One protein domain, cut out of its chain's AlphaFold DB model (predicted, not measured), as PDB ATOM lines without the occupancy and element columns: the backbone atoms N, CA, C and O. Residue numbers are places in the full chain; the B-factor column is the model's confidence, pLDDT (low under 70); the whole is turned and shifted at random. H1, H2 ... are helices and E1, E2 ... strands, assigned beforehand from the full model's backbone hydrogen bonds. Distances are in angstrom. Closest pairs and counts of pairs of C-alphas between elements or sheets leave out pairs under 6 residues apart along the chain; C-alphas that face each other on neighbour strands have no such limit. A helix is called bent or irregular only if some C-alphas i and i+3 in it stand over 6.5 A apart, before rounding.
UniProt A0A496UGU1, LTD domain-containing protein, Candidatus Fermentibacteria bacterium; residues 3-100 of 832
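Overview. This is residues 3 to 100 of the 832 residues of the protein "LTD domain-containing protein" of Candidatus Fermentibacteria bacterium (UniProt A0A496UGU1). With little regular structure, the chain winds in two stacked turns, a short solenoid with E2 beside E4 and E1 beside E3. H1 packs on E4; the hairpin E5 and E6 lies toward one end of the long axis, the loop at Gly 22 at the other. Of 98 printed residues 29 are in named elements, E1 E2 E3 E4 H1 E5 E6, mixed class; E5 and E6 are antiparallel, the other two pairs parallel. It is compact, radius of gyration of the C-alphas 13.7 A, spanning 45 by 27 by 20 A.

Arrangement. E2, residues 28 to 32, and E4, residues 51 to 55, are parallel neighbours, N 31 and O 53 2.9 A apart. Irregular H1, residues 61 to 66, with C-alphas 62 and 65 7.3 A apart, has 0 of 2 O i to N i+4 and 2 of 3 O i to N i+3 pairs within hydrogen-bond range; its closest C-alpha to E4 is Tyr 66, 5.2 A from that of Ser 53. E2 runs on into E3, residues 35 to 37, at 96 degrees. E1, residues 7 to 9, is parallel to E3, N 8 and O 35 2.8 A apart. E5, residues 77 to 79, and E6, residues 83 to 86, form a hairpin, N 78 and O 85 2.8 A apart.

Along the chain. C-alpha 7 begins E1 at (-6.437, 152.758, 486.478); C-alpha 86 ends E6 at (-4.464, 142.507, 490.186). E2 measures 13.5 A from first to last C-alpha, E4 13.3 A.

Size, cuts and confidence. The printed part has no cut. The C-alphas farthest apart, Gly 22 and Ala 88, are 45.6 A apart. Links E1 to E2 and E3 to E4 are long. Residues 48, 88 and 89 have pLDDT under 70.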
ATOM      1  N   ALA A   3      -8.476 156.778 476.353       84.50
ATOM      2  CA  ALA A   3      -7.753 156.134 477.440       84.50
ATOM      3  C   ALA A   3      -7.974 154.623 477.352       84.50
ATOM      4  O   ALA A   3      -9.110 154.148 477.341       84.50
ATOM      5  N   GLU A   4      -6.877 153.882 477.277       86.50
ATOM      6  CA  GLU A   4      -6.890 152.427 477.173       86.50
ATOM      7  C   GLU A   4      -6.059 151.837 478.299       86.50
ATOM      8  O   GLU A   4      -4.941 152.312 478.523       86.50
ATOM      9  N   ASN A   5      -6.607 150.841 479.001       90.12
ATOM     10  CA  ASN A   5      -5.906 150.141 480.077       90.12
ATOM     11  C   ASN A   5      -5.318 151.102 481.128       90.12
ATOM     12  O   ASN A   5      -4.147 151.020 481.473       90.12
ATOM     13  N   ASN A   6      -6.107 152.063 481.623       91.06
ATOM     14  CA  ASN A   6      -5.723 152.950 482.728       91.06
ATOM     15  C   ASN A   6      -6.442 152.567 484.018       91.06
ATOM     16  O   ASN A   6      -7.515 151.973 483.996       91.06
ATOM     17  N   THR A   7      -5.864 152.967 485.148       93.88
ATOM     18  CA  THR A   7      -6.437 152.758 486.478       93.88
ATOM     19  C   THR A   7      -6.658 154.111 487.151       93.88
ATOM     20  O   THR A   7      -5.712 154.874 487.347       93.88
ATOM     21  N   PHE A   8      -7.912 154.407 487.491       94.00
ATOM     22  CA  PHE A   8      -8.364 155.627 488.155       94.00
ATOM     23  C   PHE A   8      -8.960 155.257 489.510       94.00
ATOM     24  O   PHE A   8     -10.000 154.596 489.569       94.00
ATOM     25  N   VAL A   9      -8.296 155.668 490.589       92.50
ATOM     26  CA  VAL A   9      -8.662 155.280 491.957       92.50
ATOM     27  C   VAL A   9      -8.817 156.518 492.831       92.50
ATOM     28  O   VAL A   9      -8.004 157.440 492.721       92.50
ATOM     29  N   GLU A  10      -9.853 156.544 493.672       90.62
ATOM     30  CA  GLU A  10     -10.043 157.546 494.738       90.62
ATOM     31  C   GLU A  10     -10.029 159.011 494.264       90.62
ATOM     32  O   GLU A  10      -9.596 159.930 494.967       90.62
ATOM     33  N   GLN A  11     -10.527 159.270 493.053       88.94
ATOM     34  CA  GLN A  11     -10.669 160.636 492.561       88.94
ATOM     35  C   GLN A  11     -11.817 161.348 493.285       88.94
ATOM     36  O   GLN A  11     -12.983 160.975 493.166       88.94
ATOM     37  N   VAL A  12     -11.478 162.416 494.013       85.19
ATOM     38  CA  VAL A  12     -12.417 163.164 494.872       85.19
ATOM     39  C   VAL A  12     -13.378 164.088 494.120       85.19
ATOM     40  O   VAL A  12     -14.425 164.437 494.660       85.19
ATOM     41  N   ASN A  13     -13.030 164.497 492.896       83.75
ATOM     42  CA  ASN A  13     -13.880 165.324 492.035       83.75
ATOM     43  C   ASN A  13     -14.602 164.425 491.020       83.75
ATOM     44  O   ASN A  13     -15.453 163.624 491.390       83.75
ATOM     45  N   SER A  14     -14.243 164.541 489.745       86.62
ATOM     46  CA  SER A  14     -14.606 163.611 488.685       86.62
ATOM     47  C   SER A  14     -13.341 163.131 487.986       86.62
ATOM     48  O   SER A  14     -12.383 163.898 487.856       86.62
ATOM     49  N   VAL A  15     -13.324 161.871 487.544       90.12
ATOM     50  CA  VAL A  15     -12.199 161.334 486.761       90.12
ATOM     51  C   VAL A  15     -12.062 162.112 485.452       90.12
ATOM     52  O   VAL A  15     -10.958 162.498 485.065       90.12
ATOM     53  N   ILE A  16     -13.189 162.397 484.792       89.62
ATOM     54  CA  ILE A  16     -13.234 163.246 483.602       89.62
ATOM     55  C   ILE A  16     -14.397 164.226 483.700       89.62
ATOM     56  O   ILE A  16     -15.559 163.841 483.836       89.62
ATOM     57  N   ASN A  17     -14.078 165.507 483.534       88.38
ATOM     58  CA  ASN A  17     -15.057 166.570 483.389       88.38
ATOM     59  C   ASN A  17     -15.062 167.093 481.945       88.38
ATOM     60  O   ASN A  17     -14.055 167.608 481.458       88.38
ATOM     61  N   PHE A  18     -16.201 166.984 481.260       86.94
ATOM     62  CA  PHE A  18     -16.338 167.427 479.869       86.94
ATOM     63  C   PHE A  18     -16.563 168.931 479.721       86.94
ATOM     64  O   PHE A  18     -16.449 169.452 478.612       86.94
ATOM     65  N   ASN A  19     -16.870 169.652 480.800       83.75
ATOM     66  CA  ASN A  19     -17.128 171.082 480.728       83.75
ATOM     67  C   ASN A  19     -16.647 171.810 481.987       83.75
ATOM     68  O   ASN A  19     -17.075 171.517 483.102       83.75
ATOM     69  N   GLU A  20     -15.796 172.813 481.795       77.88
ATOM     70  CA  GLU A  20     -15.350 173.711 482.857       77.88
ATOM     71  C   GLU A  20     -15.711 175.155 482.503       77.88
ATOM     72  O   GLU A  20     -15.688 175.569 481.343       77.88
ATOM     73  N   SER A  21     -16.045 175.958 483.511       77.25
ATOM     74  CA  SER A  21     -16.443 177.350 483.292       77.25
ATOM     75  C   SER A  21     -15.345 178.139 482.568       77.25
ATOM     76  O   SER A  21     -14.256 178.337 483.100       77.25
ATOM     77  N   GLY A  22     -15.663 178.657 481.378       76.25
ATOM     78  CA  GLY A  22     -14.745 179.457 480.561       76.25
ATOM     79  C   GLY A  22     -13.894 178.657 479.571       76.25
ATOM     80  O   GLY A  22     -13.061 179.259 478.893       76.25
ATOM     81  N   SER A  23     -14.101 177.340 479.450       78.00
ATOM     82  CA  SER A  23     -13.436 176.494 478.455       78.00
ATOM     83  C   SER A  23     -14.381 176.079 477.318       78.00
ATOM     84  O   SER A  23     -15.593 176.290 477.363       78.00
ATOM     85  N   THR A  24     -13.807 175.548 476.233       77.94
ATOM     86  CA  THR A  24     -14.600 174.889 475.185       77.94
ATOM     87  C   THR A  24     -14.886 173.460 475.649       77.94
ATOM     88  O   THR A  24     -13.915 172.761 475.943       77.94
ATOM     89  N   PRO A  25     -16.154 173.007 475.693       78.19
ATOM     90  CA  PRO A  25     -16.485 171.659 476.143       78.19
ATOM     91  C   PRO A  25     -15.770 170.569 475.336       78.19
ATOM     92  O   PRO A  25     -15.547 170.697 474.125       78.19
ATOM     93  N   GLY A  26     -15.425 169.481 476.018       80.12
ATOM     94  CA  GLY A  26     -14.872 168.277 475.419       80.12
ATOM     95  C   GLY A  26     -15.864 167.654 474.439       80.12
ATOM     96  O   GLY A  26     -17.040 167.505 474.739       80.12
ATOM     97  N   ARG A  27     -15.385 167.289 473.245       84.44
ATOM     98  CA  ARG A  27     -16.236 166.733 472.178       84.44
ATOM     99  C   ARG A  27     -16.512 165.241 472.325       84.44
ATOM    100  O   ARG A  27     -17.605 164.792 471.997       84.44
ATOM    101  N   SER A  28     -15.508 164.472 472.744       87.31
ATOM    102  CA  SER A  28     -15.642 163.025 472.892       87.31
ATOM    103  C   SER A  28     -14.575 162.404 473.787       87.31
ATOM    104  O   SER A  28     -13.450 162.918 473.899       87.31
ATOM    105  N   ALA A  29     -14.915 161.260 474.375       89.00
ATOM    106  CA  ALA A  29     -13.987 160.358 475.034       89.00
ATOM    107  C   ALA A  29     -14.278 158.905 474.637       89.00
ATOM    108  O   ALA A  29     -15.434 158.498 474.595       89.00
ATOM    109  N   ASN A  30     -13.219 158.153 474.346       87.75
ATOM    110  CA  ASN A  30     -13.272 156.710 474.149       87.75
ATOM    111  C   ASN A  30     -12.439 156.046 475.253       87.75
ATOM    112  O   ASN A  30     -11.291 156.441 475.471       87.75
ATOM    113  N   MET A  31     -13.043 155.118 475.983       91.25
ATOM    114  CA  MET A  31     -12.464 154.448 477.141       91.25
ATOM    115  C   MET A  31     -12.559 152.947 476.903       91.25
ATOM    116  O   MET A  31     -13.659 152.444 476.721       91.25
ATOM    117  N   ASN A  32     -11.440 152.229 476.917       89.06
ATOM    118  CA  ASN A  32     -11.455 150.782 476.723       89.06
ATOM    119  C   ASN A  32     -10.498 150.076 477.694       89.06
ATOM    120  O   ASN A  32      -9.342 150.477 477.804       89.06
ATOM    121  N   GLY A  33     -10.928 149.042 478.414       91.50
ATOM    122  CA  GLY A  33     -10.015 148.317 479.311       91.50
ATOM    123  C   GLY A  33      -9.648 149.040 480.602       91.50
ATOM    124  O   GLY A  33      -8.633 148.698 481.196       91.50
ATOM    125  N   ASN A  34     -10.368 150.082 481.017       95.00
ATOM    126  CA  ASN A  34      -9.967 150.890 482.171       95.00
ATOM    127  C   ASN A  34     -10.564 150.356 483.481       95.00
ATOM    128  O   ASN A  34     -11.581 149.673 483.481       95.00
ATOM    129  N   ILE A  35      -9.960 150.718 484.611       96.56
ATOM    130  CA  ILE A  35     -10.524 150.489 485.944       96.56
ATOM    131  C   ILE A  35     -10.842 151.839 486.579       96.56
ATOM    132  O   ILE A  35      -9.939 152.647 486.794       96.56
ATOM    133  N   PHE A  36     -12.112 152.068 486.906       95.75
ATOM    134  CA  PHE A  36     -12.608 153.220 487.652       95.75
ATOM    135  C   PHE A  36     -13.081 152.752 489.030       95.75
ATOM    136  O   PHE A  36     -14.231 152.359 489.197       95.75
ATOM    137  N   TRP A  37     -12.202 152.811 490.029       93.75
ATOM    138  CA  TRP A  37     -12.477 152.257 491.353       93.75
ATOM    139  C   TRP A  37     -12.559 153.318 492.451       93.75
ATOM    140  O   TRP A  37     -11.696 154.186 492.553       93.75
ATOM    141  N   ASN A  38     -13.592 153.236 493.292       90.69
ATOM    142  CA  ASN A  38     -13.773 154.099 494.466       90.69
ATOM    143  C   ASN A  38     -13.662 155.614 494.171       90.69
ATOM    144  O   ASN A  38     -13.094 156.378 494.947       90.69
ATOM    145  N   ASN A  39     -14.153 156.065 493.012       91.75
ATOM    146  CA  ASN A  39     -14.142 157.480 492.628       91.75
ATOM    147  C   ASN A  39     -15.452 158.151 493.060       91.75
ATOM    148  O   ASN A  39     -16.518 157.577 492.858       91.75
ATOM    149  N   SER A  40     -15.399 159.390 493.564       89.00
ATOM    150  CA  SER A  40     -16.608 160.154 493.931       89.00
ATOM    151  C   SER A  40     -17.549 160.367 492.745       89.00
ATOM    152  O   SER A  40     -18.764 160.443 492.910       89.00
ATOM    153  N   ASN A  41     -16.979 160.519 491.549       90.88
ATOM    154  CA  ASN A  41     -17.698 160.567 490.286       90.88
ATOM    155  C   ASN A  41     -16.758 160.132 489.150       90.88
ATOM    156  O   ASN A  41     -15.575 160.486 489.148       90.88
ATOM    157  N   VAL A  42     -17.264 159.393 488.162       93.25
ATOM    158  CA  VAL A  42     -16.466 158.978 487.000       93.25
ATOM    159  C   VAL A  42     -16.508 160.047 485.914       93.25
ATOM    160  O   VAL A  42     -15.474 160.637 485.588       93.25
ATOM    161  N   PHE A  43     -17.699 160.371 485.406       92.31
ATOM    162  CA  PHE A  43     -17.872 161.373 484.360       92.31
ATOM    163  C   PHE A  43     -18.783 162.513 484.813       92.31
ATOM    164  O   PHE A  43     -19.863 162.311 485.362       92.31
ATOM    165  N   GLN A  44     -18.373 163.746 484.521       90.31
ATOM    166  CA  GLN A  44     -19.141 164.943 484.839       90.31
ATOM    167  C   GLN A  44     -19.438 165.764 483.583       90.31
ATOM    168  O   GLN A  44     -18.595 165.896 482.696       90.31
ATOM    169  N   ASN A  45     -20.638 166.353 483.542       86.69
ATOM    170  CA  ASN A  45     -21.126 167.184 482.436       86.69
ATOM    171  C   ASN A  45     -21.195 166.447 481.086       86.69
ATOM    172  O   ASN A  45     -20.934 167.037 480.039       86.69
ATOM    173  N   VAL A  46     -21.563 165.165 481.114       83.81
ATOM    174  CA  VAL A  46     -21.913 164.399 479.911       83.81
ATOM    175  C   VAL A  46     -23.312 164.836 479.473       83.81
ATOM    176  O   VAL A  46     -24.312 164.420 480.052       83.81
ATOM    177  N   ASP A  47     -23.389 165.738 478.497       75.25
ATOM    178  CA  ASP A  47     -24.647 166.096 477.840       75.25
ATOM    179  C   ASP A  47     -24.825 165.304 476.533       75.25
ATOM    180  O   ASP A  47     -23.908 164.641 476.052       75.25
ATOM    181  N   GLY A  48     -26.014 165.372 475.927       68.12
ATOM    182  CA  GLY A  48     -26.309 164.669 474.671       68.12
ATOM    183  C   GLY A  48     -25.499 165.139 473.448       68.12
ATOM    184  O   GLY A  48     -25.768 164.673 472.343       68.12
ATOM    185  N   GLN A  49     -24.559 166.079 473.603       74.06
ATOM    186  CA  GLN A  49     -23.630 166.514 472.558       74.06
ATOM    187  C   GLN A  49     -22.225 165.912 472.721       74.06
ATOM    188  O   GLN A  49     -21.425 166.004 471.785       74.06
ATOM    189  N   VAL A  50     -21.921 165.288 473.865       83.69
ATOM    190  CA  VAL A  50     -20.650 164.601 474.123       83.69
ATOM    191  C   VAL A  50     -20.711 163.170 473.588       83.69
ATOM    192  O   VAL A  50     -21.556 162.376 473.989       83.69
ATOM    193  N   GLY A  51     -19.776 162.807 472.707       87.38
ATOM    194  CA  GLY A  51     -19.600 161.411 472.296       87.38
ATOM    195  C   GLY A  51     -18.793 160.628 473.334       87.38
ATOM    196  O   GLY A  51     -17.570 160.757 473.353       87.38
ATOM    197  N   LEU A  52     -19.446 159.832 474.179       91.06
ATOM    198  CA  LEU A  52     -18.795 158.967 475.170       91.06
ATOM    199  C   LEU A  52     -18.977 157.490 474.788       91.06
ATOM    200  O   LEU A  52     -20.109 157.054 474.605       91.06
ATOM    201  N   SER A  53     -17.867 156.754 474.690       92.25
ATOM    202  CA  SER A  53     -17.833 155.285 474.605       92.25
ATOM    203  C   SER A  53     -17.009 154.755 475.768       92.25
ATOM    204  O   SER A  53     -15.916 155.276 476.019       92.25
ATOM    205  N   VAL A  54     -17.531 153.756 476.472       93.62
ATOM    206  CA  VAL A  54     -16.819 153.048 477.538       93.62
ATOM    207  C   VAL A  54     -17.026 151.566 477.333       93.62
ATOM    208  O   VAL A  54     -18.150 151.099 477.434       93.62
ATOM    209  N   ASP A  55     -15.957 150.841 477.056       89.69
ATOM    210  CA  ASP A  55     -15.994 149.420 476.750       89.69
ATOM    211  C   ASP A  55     -15.000 148.660 477.644       89.69
ATOM    212  O   ASP A  55     -13.985 149.211 478.084       89.69
ATOM    213  N   ASN A  56     -15.292 147.390 477.923       89.31
ATOM    214  CA  ASN A  56     -14.431 146.448 478.644       89.31
ATOM    215  C   ASN A  56     -13.784 147.060 479.896       89.31
ATOM    216  O   ASN A  56     -12.571 146.972 480.056       89.31
ATOM    217  N   SER A  57     -14.543 147.784 480.721       94.38
ATOM    218  CA  SER A  57     -13.998 148.527 481.862       94.38
ATOM    219  C   SER A  57     -14.681 148.145 483.177       94.38
ATOM    220  O   SER A  57     -15.889 147.910 483.204       94.38
ATOM    221  N   ILE A  58     -13.931 148.163 484.283       94.12
ATOM    222  CA  ILE A  58     -14.530 148.201 485.623       94.12
ATOM    223  C   ILE A  58     -15.035 149.620 485.852       94.12
ATOM    224  O   ILE A  58     -14.239 150.560 485.904       94.12
ATOM    225  N   ILE A  59     -16.349 149.787 485.952       95.06
ATOM    226  CA  ILE A  59     -17.013 151.080 486.098       95.06
ATOM    227  C   ILE A  59     -18.386 150.899 486.772       95.06
ATOM    228  O   ILE A  59     -19.041 149.885 486.513       95.06
ATOM    229  N   PRO A  60     -18.863 151.868 487.581       92.00
ATOM    230  CA  PRO A  60     -20.179 151.780 488.205       92.00
ATOM    231  C   PRO A  60     -21.309 151.500 487.205       92.00
ATOM    232  O   PRO A  60     -21.314 152.046 486.095       92.00
ATOM    233  N   ALA A  61     -22.284 150.688 487.623       86.31
ATOM    234  CA  ALA A  61     -23.354 150.142 486.782       86.31
ATOM    235  C   ALA A  61     -24.147 151.195 485.990       86.31
ATOM    236  O   ALA A  61     -24.564 150.964 484.854       86.31
ATOM    237  N   GLU A  62     -24.306 152.393 486.549       90.50
ATOM    238  CA  GLU A  62     -24.974 153.532 485.907       90.50
ATOM    239  C   GLU A  62     -24.322 153.985 484.583       90.50
ATOM    240  O   GLU A  62     -24.973 154.639 483.767       90.50
ATOM    241  N   TRP A  63     -23.062 153.610 484.336       92.50
ATOM    242  CA  TRP A  63     -22.321 153.937 483.114       92.50
ATOM    243  C   TRP A  63     -22.263 152.790 482.101       92.50
ATOM    244  O   TRP A  63     -21.727 152.972 481.006       92.50
ATOM    245  N   HIS A  64     -22.833 151.622 482.409       87.56
ATOM    246  CA  HIS A  64     -22.744 150.451 481.528       87.56
ATOM    247  C   HIS A  64     -23.411 150.680 480.171       87.56
ATOM    248  O   HIS A  64     -22.969 150.116 479.181       87.56
ATOM    249  N   SER A  65     -24.403 151.572 480.074       88.31
ATOM    250  CA  SER A  65     -25.077 151.885 478.806       88.31
ATOM    251  C   SER A  65     -24.190 152.562 477.751       88.31
ATOM    252  O   SER A  65     -24.630 152.727 476.615       88.31
ATOM    253  N   TYR A  66     -22.981 153.007 478.114       88.81
ATOM    254  CA  TYR A  66     -22.061 153.707 477.211       88.81
ATOM    255  C   TYR A  66     -21.122 152.775 476.431       88.81
ATOM    256  O   TYR A  66     -20.310 153.267 475.651       88.81
ATOM    257  N   GLY A  67     -21.251 151.456 476.586       87.50
ATOM    258  CA  GLY A  67     -20.580 150.472 475.735       87.50
ATOM    259  C   GLY A  67     -20.731 149.050 476.265       87.50
ATOM    260  O   GLY A  67     -21.631 148.765 477.051       87.50
ATOM    261  N   VAL A  68     -19.905 148.127 475.787       79.81
ATOM    262  CA  VAL A  68     -20.045 146.684 476.051       79.81
ATOM    263  C   VAL A  68     -18.911 146.146 476.915       79.81
ATOM    264  O   VAL A  68     -17.831 146.721 476.957       79.81
ATOM    265  N   GLY A  69     -19.141 145.028 477.607       78.75
ATOM    266  CA  GLY A  69     -18.112 144.380 478.434       78.75
ATOM    267  C   GLY A  69     -17.754 145.140 479.715       78.75
ATOM    268  O   GLY A  69     -16.771 144.808 480.370       78.75
ATOM    269  N   ASN A  70     -18.527 146.168 480.073       87.50
ATOM    270  CA  ASN A  70     -18.362 146.862 481.344       87.50
ATOM    271  C   ASN A  70     -18.889 146.012 482.496       87.50
ATOM    272  O   ASN A  70     -19.916 145.346 482.365       87.50
ATOM    273  N   ILE A  71     -18.200 146.083 483.627       83.81
ATOM    274  CA  ILE A  71     -18.557 145.375 484.853       83.81
ATOM    275  C   ILE A  71     -18.459 146.328 486.043       83.81
ATOM    276  O   ILE A  71     -17.632 147.234 486.052       83.81
ATOM    277  N   ASP A  72     -19.315 146.142 487.043       87.88
ATOM    278  CA  ASP A  72     -19.264 146.877 488.311       87.88
ATOM    279  C   ASP A  72     -18.843 145.892 489.401       87.88
ATOM    280  O   ASP A  72     -19.657 145.118 489.902       87.88
ATOM    281  N   ALA A  73     -17.538 145.813 489.649       81.12
ATOM    282  CA  ALA A  73     -16.949 144.819 490.535       81.12
ATOM    283  C   ALA A  73     -15.650 145.342 491.162       81.12
ATOM    284  O   ALA A  73     -14.988 146.216 490.596       81.12
ATOM    285  N   ASP A  74     -15.272 144.782 492.314       84.69
ATOM    286  CA  ASP A  74     -13.981 145.071 492.941       84.69
ATOM    287  C   ASP A  74     -12.843 144.590 492.026       84.69
ATOM    288  O   ASP A  74     -12.808 143.409 491.681       84.69
ATOM    289  N   PRO A  75     -11.902 145.456 491.607       85.94
ATOM    290  CA  PRO A  75     -10.746 145.047 490.818       85.94
ATOM    291  C   PRO A  75      -9.777 144.136 491.581       85.94
ATOM    292  O   PRO A  75      -8.872 143.580 490.962       85.94
ATOM    293  N   VAL A  76      -9.919 143.971 492.898       86.00
ATOM    294  CA  VAL A  76      -9.092 143.107 493.751       86.00
ATOM    295  C   VAL A  76      -7.599 143.430 493.604       86.00
ATOM    296  O   VAL A  76      -6.768 142.589 493.244       86.00
ATOM    297  N   PHE A  77      -7.240 144.690 493.860       88.25
ATOM    298  CA  PHE A  77      -5.844 145.132 493.826       88.25
ATOM    299  C   PHE A  77      -4.991 144.463 494.917       88.25
ATOM    300  O   PHE A  77      -5.485 144.080 495.981       88.25
ATOM    301  N   VAL A  78      -3.678 144.362 494.676       84.19
ATOM    302  CA  VAL A  78      -2.689 144.007 495.707       84.19
ATOM    303  C   VAL A  78      -2.812 144.970 496.891       84.19
ATOM    304  O   VAL A  78      -2.936 144.508 498.027       84.19
ATOM    305  N   ASP A  79      -2.846 146.274 496.602       83.12
ATOM    306  CA  ASP A  79      -3.110 147.366 497.540       83.12
ATOM    307  C   ASP A  79      -3.749 148.546 496.783       83.12
ATOM    308  O   ASP A  79      -3.101 149.181 495.949       83.12
ATOM    309  N   SER A  80      -5.010 148.877 497.072       81.12
ATOM    310  CA  SER A  80      -5.736 149.952 496.379       81.12
ATOM    311  C   SER A  80      -5.175 151.360 496.625       81.12
ATOM    312  O   SER A  80      -5.560 152.278 495.908       81.12
ATOM    313  N   GLY A  81      -4.275 151.554 497.595       81.25
ATOM    314  CA  GLY A  81      -3.620 152.838 497.865       81.25
ATOM    315  C   GLY A  81      -2.206 152.969 497.290       81.25
ATOM    316  O   GLY A  81      -1.672 154.081 497.235       81.25
ATOM    317  N   ALA A  82      -1.574 151.865 496.874       82.44
ATOM    318  CA  ALA A  82      -0.153 151.866 496.504       82.44
ATOM    319  C   ALA A  82       0.251 150.904 495.373       82.44
ATOM    320  O   ALA A  82       1.255 151.158 494.703       82.44
ATOM    321  N   ASP A  83      -0.481 149.811 495.154       88.25
ATOM    322  CA  ASP A  83      -0.114 148.739 494.227       88.25
ATOM    323  C   ASP A  83      -1.334 148.196 493.474       88.25
ATOM    324  O   ASP A  83      -2.020 147.269 493.911       88.25
ATOM    325  N   PHE A  84      -1.570 148.761 492.290       92.12
ATOM    326  CA  PHE A  84      -2.721 148.432 491.446       92.12
ATOM    327  C   PHE A  84      -2.542 147.166 490.596       92.12
ATOM    328  O   PHE A  84      -3.267 146.974 489.620       92.12
ATOM    329  N   ARG A  85      -1.570 146.304 490.911       91.31
ATOM    330  CA  ARG A  85      -1.525 144.963 490.317       91.31
ATOM    331  C   ARG A  85      -2.747 144.166 490.774       91.31
ATOM    332  O   ARG A  85      -3.177 144.306 491.916       91.31
ATOM    333  N   LEU A  86      -3.293 143.335 489.894       85.75
ATOM    334  CA  LEU A  86      -4.464 142.507 490.186       85.75
ATOM    335  C   LEU A  86      -4.047 141.252 490.970       85.75
ATOM    336  O   LEU A  86      -3.012 140.645 490.673       85.75
ATOM    337  N   LYS A  87      -4.832 140.855 491.977       79.06
ATOM    338  CA  LYS A  87      -4.701 139.539 492.624       79.06
ATOM    339  C   LYS A  87      -5.404 138.464 491.790       79.06
ATOM    340  O   LYS A  87      -6.266 138.760 490.966       79.06
ATOM    341  N   ALA A  88      -5.046 137.202 492.031       68.19
ATOM    342  CA  ALA A  88      -5.771 136.067 491.466       68.19
ATOM    343  C   ALA A  88      -7.266 136.154 491.822       68.19
ATOM    344  O   ALA A  88      -7.599 136.507 492.950       68.19
ATOM    345  N   GLY A  89      -8.139 135.853 490.858       59.75
ATOM    346  CA  GLY A  89      -9.592 135.983 491.014       59.75
ATOM    347  C   GLY A  89     -10.142 137.383 490.724       59.75
ATOM    348  O   GLY A  89     -11.353 137.554 490.713       59.75
ATOM    349  N   SER A  90      -9.285 138.373 490.443       80.12
ATOM    350  CA  SER A  90      -9.751 139.687 490.003       80.12
ATOM    351  C   SER A  90     -10.630 139.574 488.747       80.12
ATOM    352  O   SER A  90     -10.207 138.952 487.768       80.12
ATOM    353  N   PRO A  91     -11.801 140.235 488.714       74.00
ATOM    354  CA  PRO A  91     -12.681 140.240 487.551       74.00
ATOM    355  C   PRO A  91     -12.116 141.072 486.391       74.00
ATOM    356  O   PRO A  91     -12.673 141.050 485.298       74.00
ATOM    357  N   ALA A  92     -11.015 141.801 486.611       84.12
ATOM    358  CA  ALA A  92     -10.272 142.502 485.571       84.12
ATOM    359  C   ALA A  92      -9.269 141.603 484.828       84.12
ATOM    360  O   ALA A  92      -8.722 142.058 483.828       84.12
ATOM    361  N   ILE A  93      -8.989 140.378 485.290       79.81
ATOM    362  CA  ILE A  93      -8.036 139.480 484.616       79.81
ATOM    363  C   ILE A  93      -8.670 138.884 483.357       79.81
ATOM    364  O   ILE A  93      -9.779 138.364 483.421       79.81
ATOM    365  N   ASP A  94      -7.959 138.937 482.228       79.38
ATOM    366  CA  ASP A  94      -8.382 138.417 480.911       79.38
ATOM    367  C   ASP A  94      -9.717 138.981 480.353       79.38
ATOM    368  O   ASP A  94     -10.234 138.489 479.345       79.38
ATOM    369  N   THR A  95     -10.299 140.013 480.972       77.31
ATOM    370  CA  THR A  95     -11.613 140.585 480.602       77.31
ATOM    371  C   THR A  95     -11.523 141.933 479.886       77.31
ATOM    372  O   THR A  95     -12.531 142.481 479.438       77.31
ATOM    373  N   GLY A  96     -10.319 142.479 479.750       80.88
ATOM    374  CA  GLY A  96     -10.031 143.686 478.995       80.88
ATOM    375  C   GLY A  96      -9.893 143.458 477.478       80.88
ATOM    376  O   GLY A  96     -10.123 142.369 476.941       80.88
ATOM    377  N   PRO A  97      -9.507 144.508 476.734       80.75
ATOM    378  CA  PRO A  97      -9.448 144.493 475.277       80.75
ATOM    379  C   PRO A  97      -8.495 143.417 474.757       80.75
ATOM    380  O   PRO A  97      -7.347 143.327 475.187       80.75
ATOM    381  N   CYS A  98      -8.965 142.625 473.792       76.88
ATOM    382  CA  CYS A  98      -8.236 141.479 473.251       76.88
ATOM    383  C   CYS A  98      -7.795 140.436 474.301       76.88
ATOM    384  O   CYS A  98      -6.775 139.777 474.111       76.88
ATOM    385  N   GLY A  99      -8.565 140.269 475.384       74.00
ATOM    386  CA  GLY A  99      -8.278 139.278 476.427       74.00
ATOM    387  C   GLY A  99      -7.064 139.631 477.286       74.00
ATOM    388  O   GLY A  99      -6.474 138.750 477.896       74.00
ATOM    389  N   LEU A 100      -6.649 140.902 477.286       85.25
ATOM    390  CA  LEU A 100      -5.707 141.433 478.268       85.25
ATOM    391  C   LEU A 100      -6.432 141.734 479.579       85.25
ATOM    392  O   LEU A 100      -7.649 141.890 479.592       85.25
TER     393      LEU A 100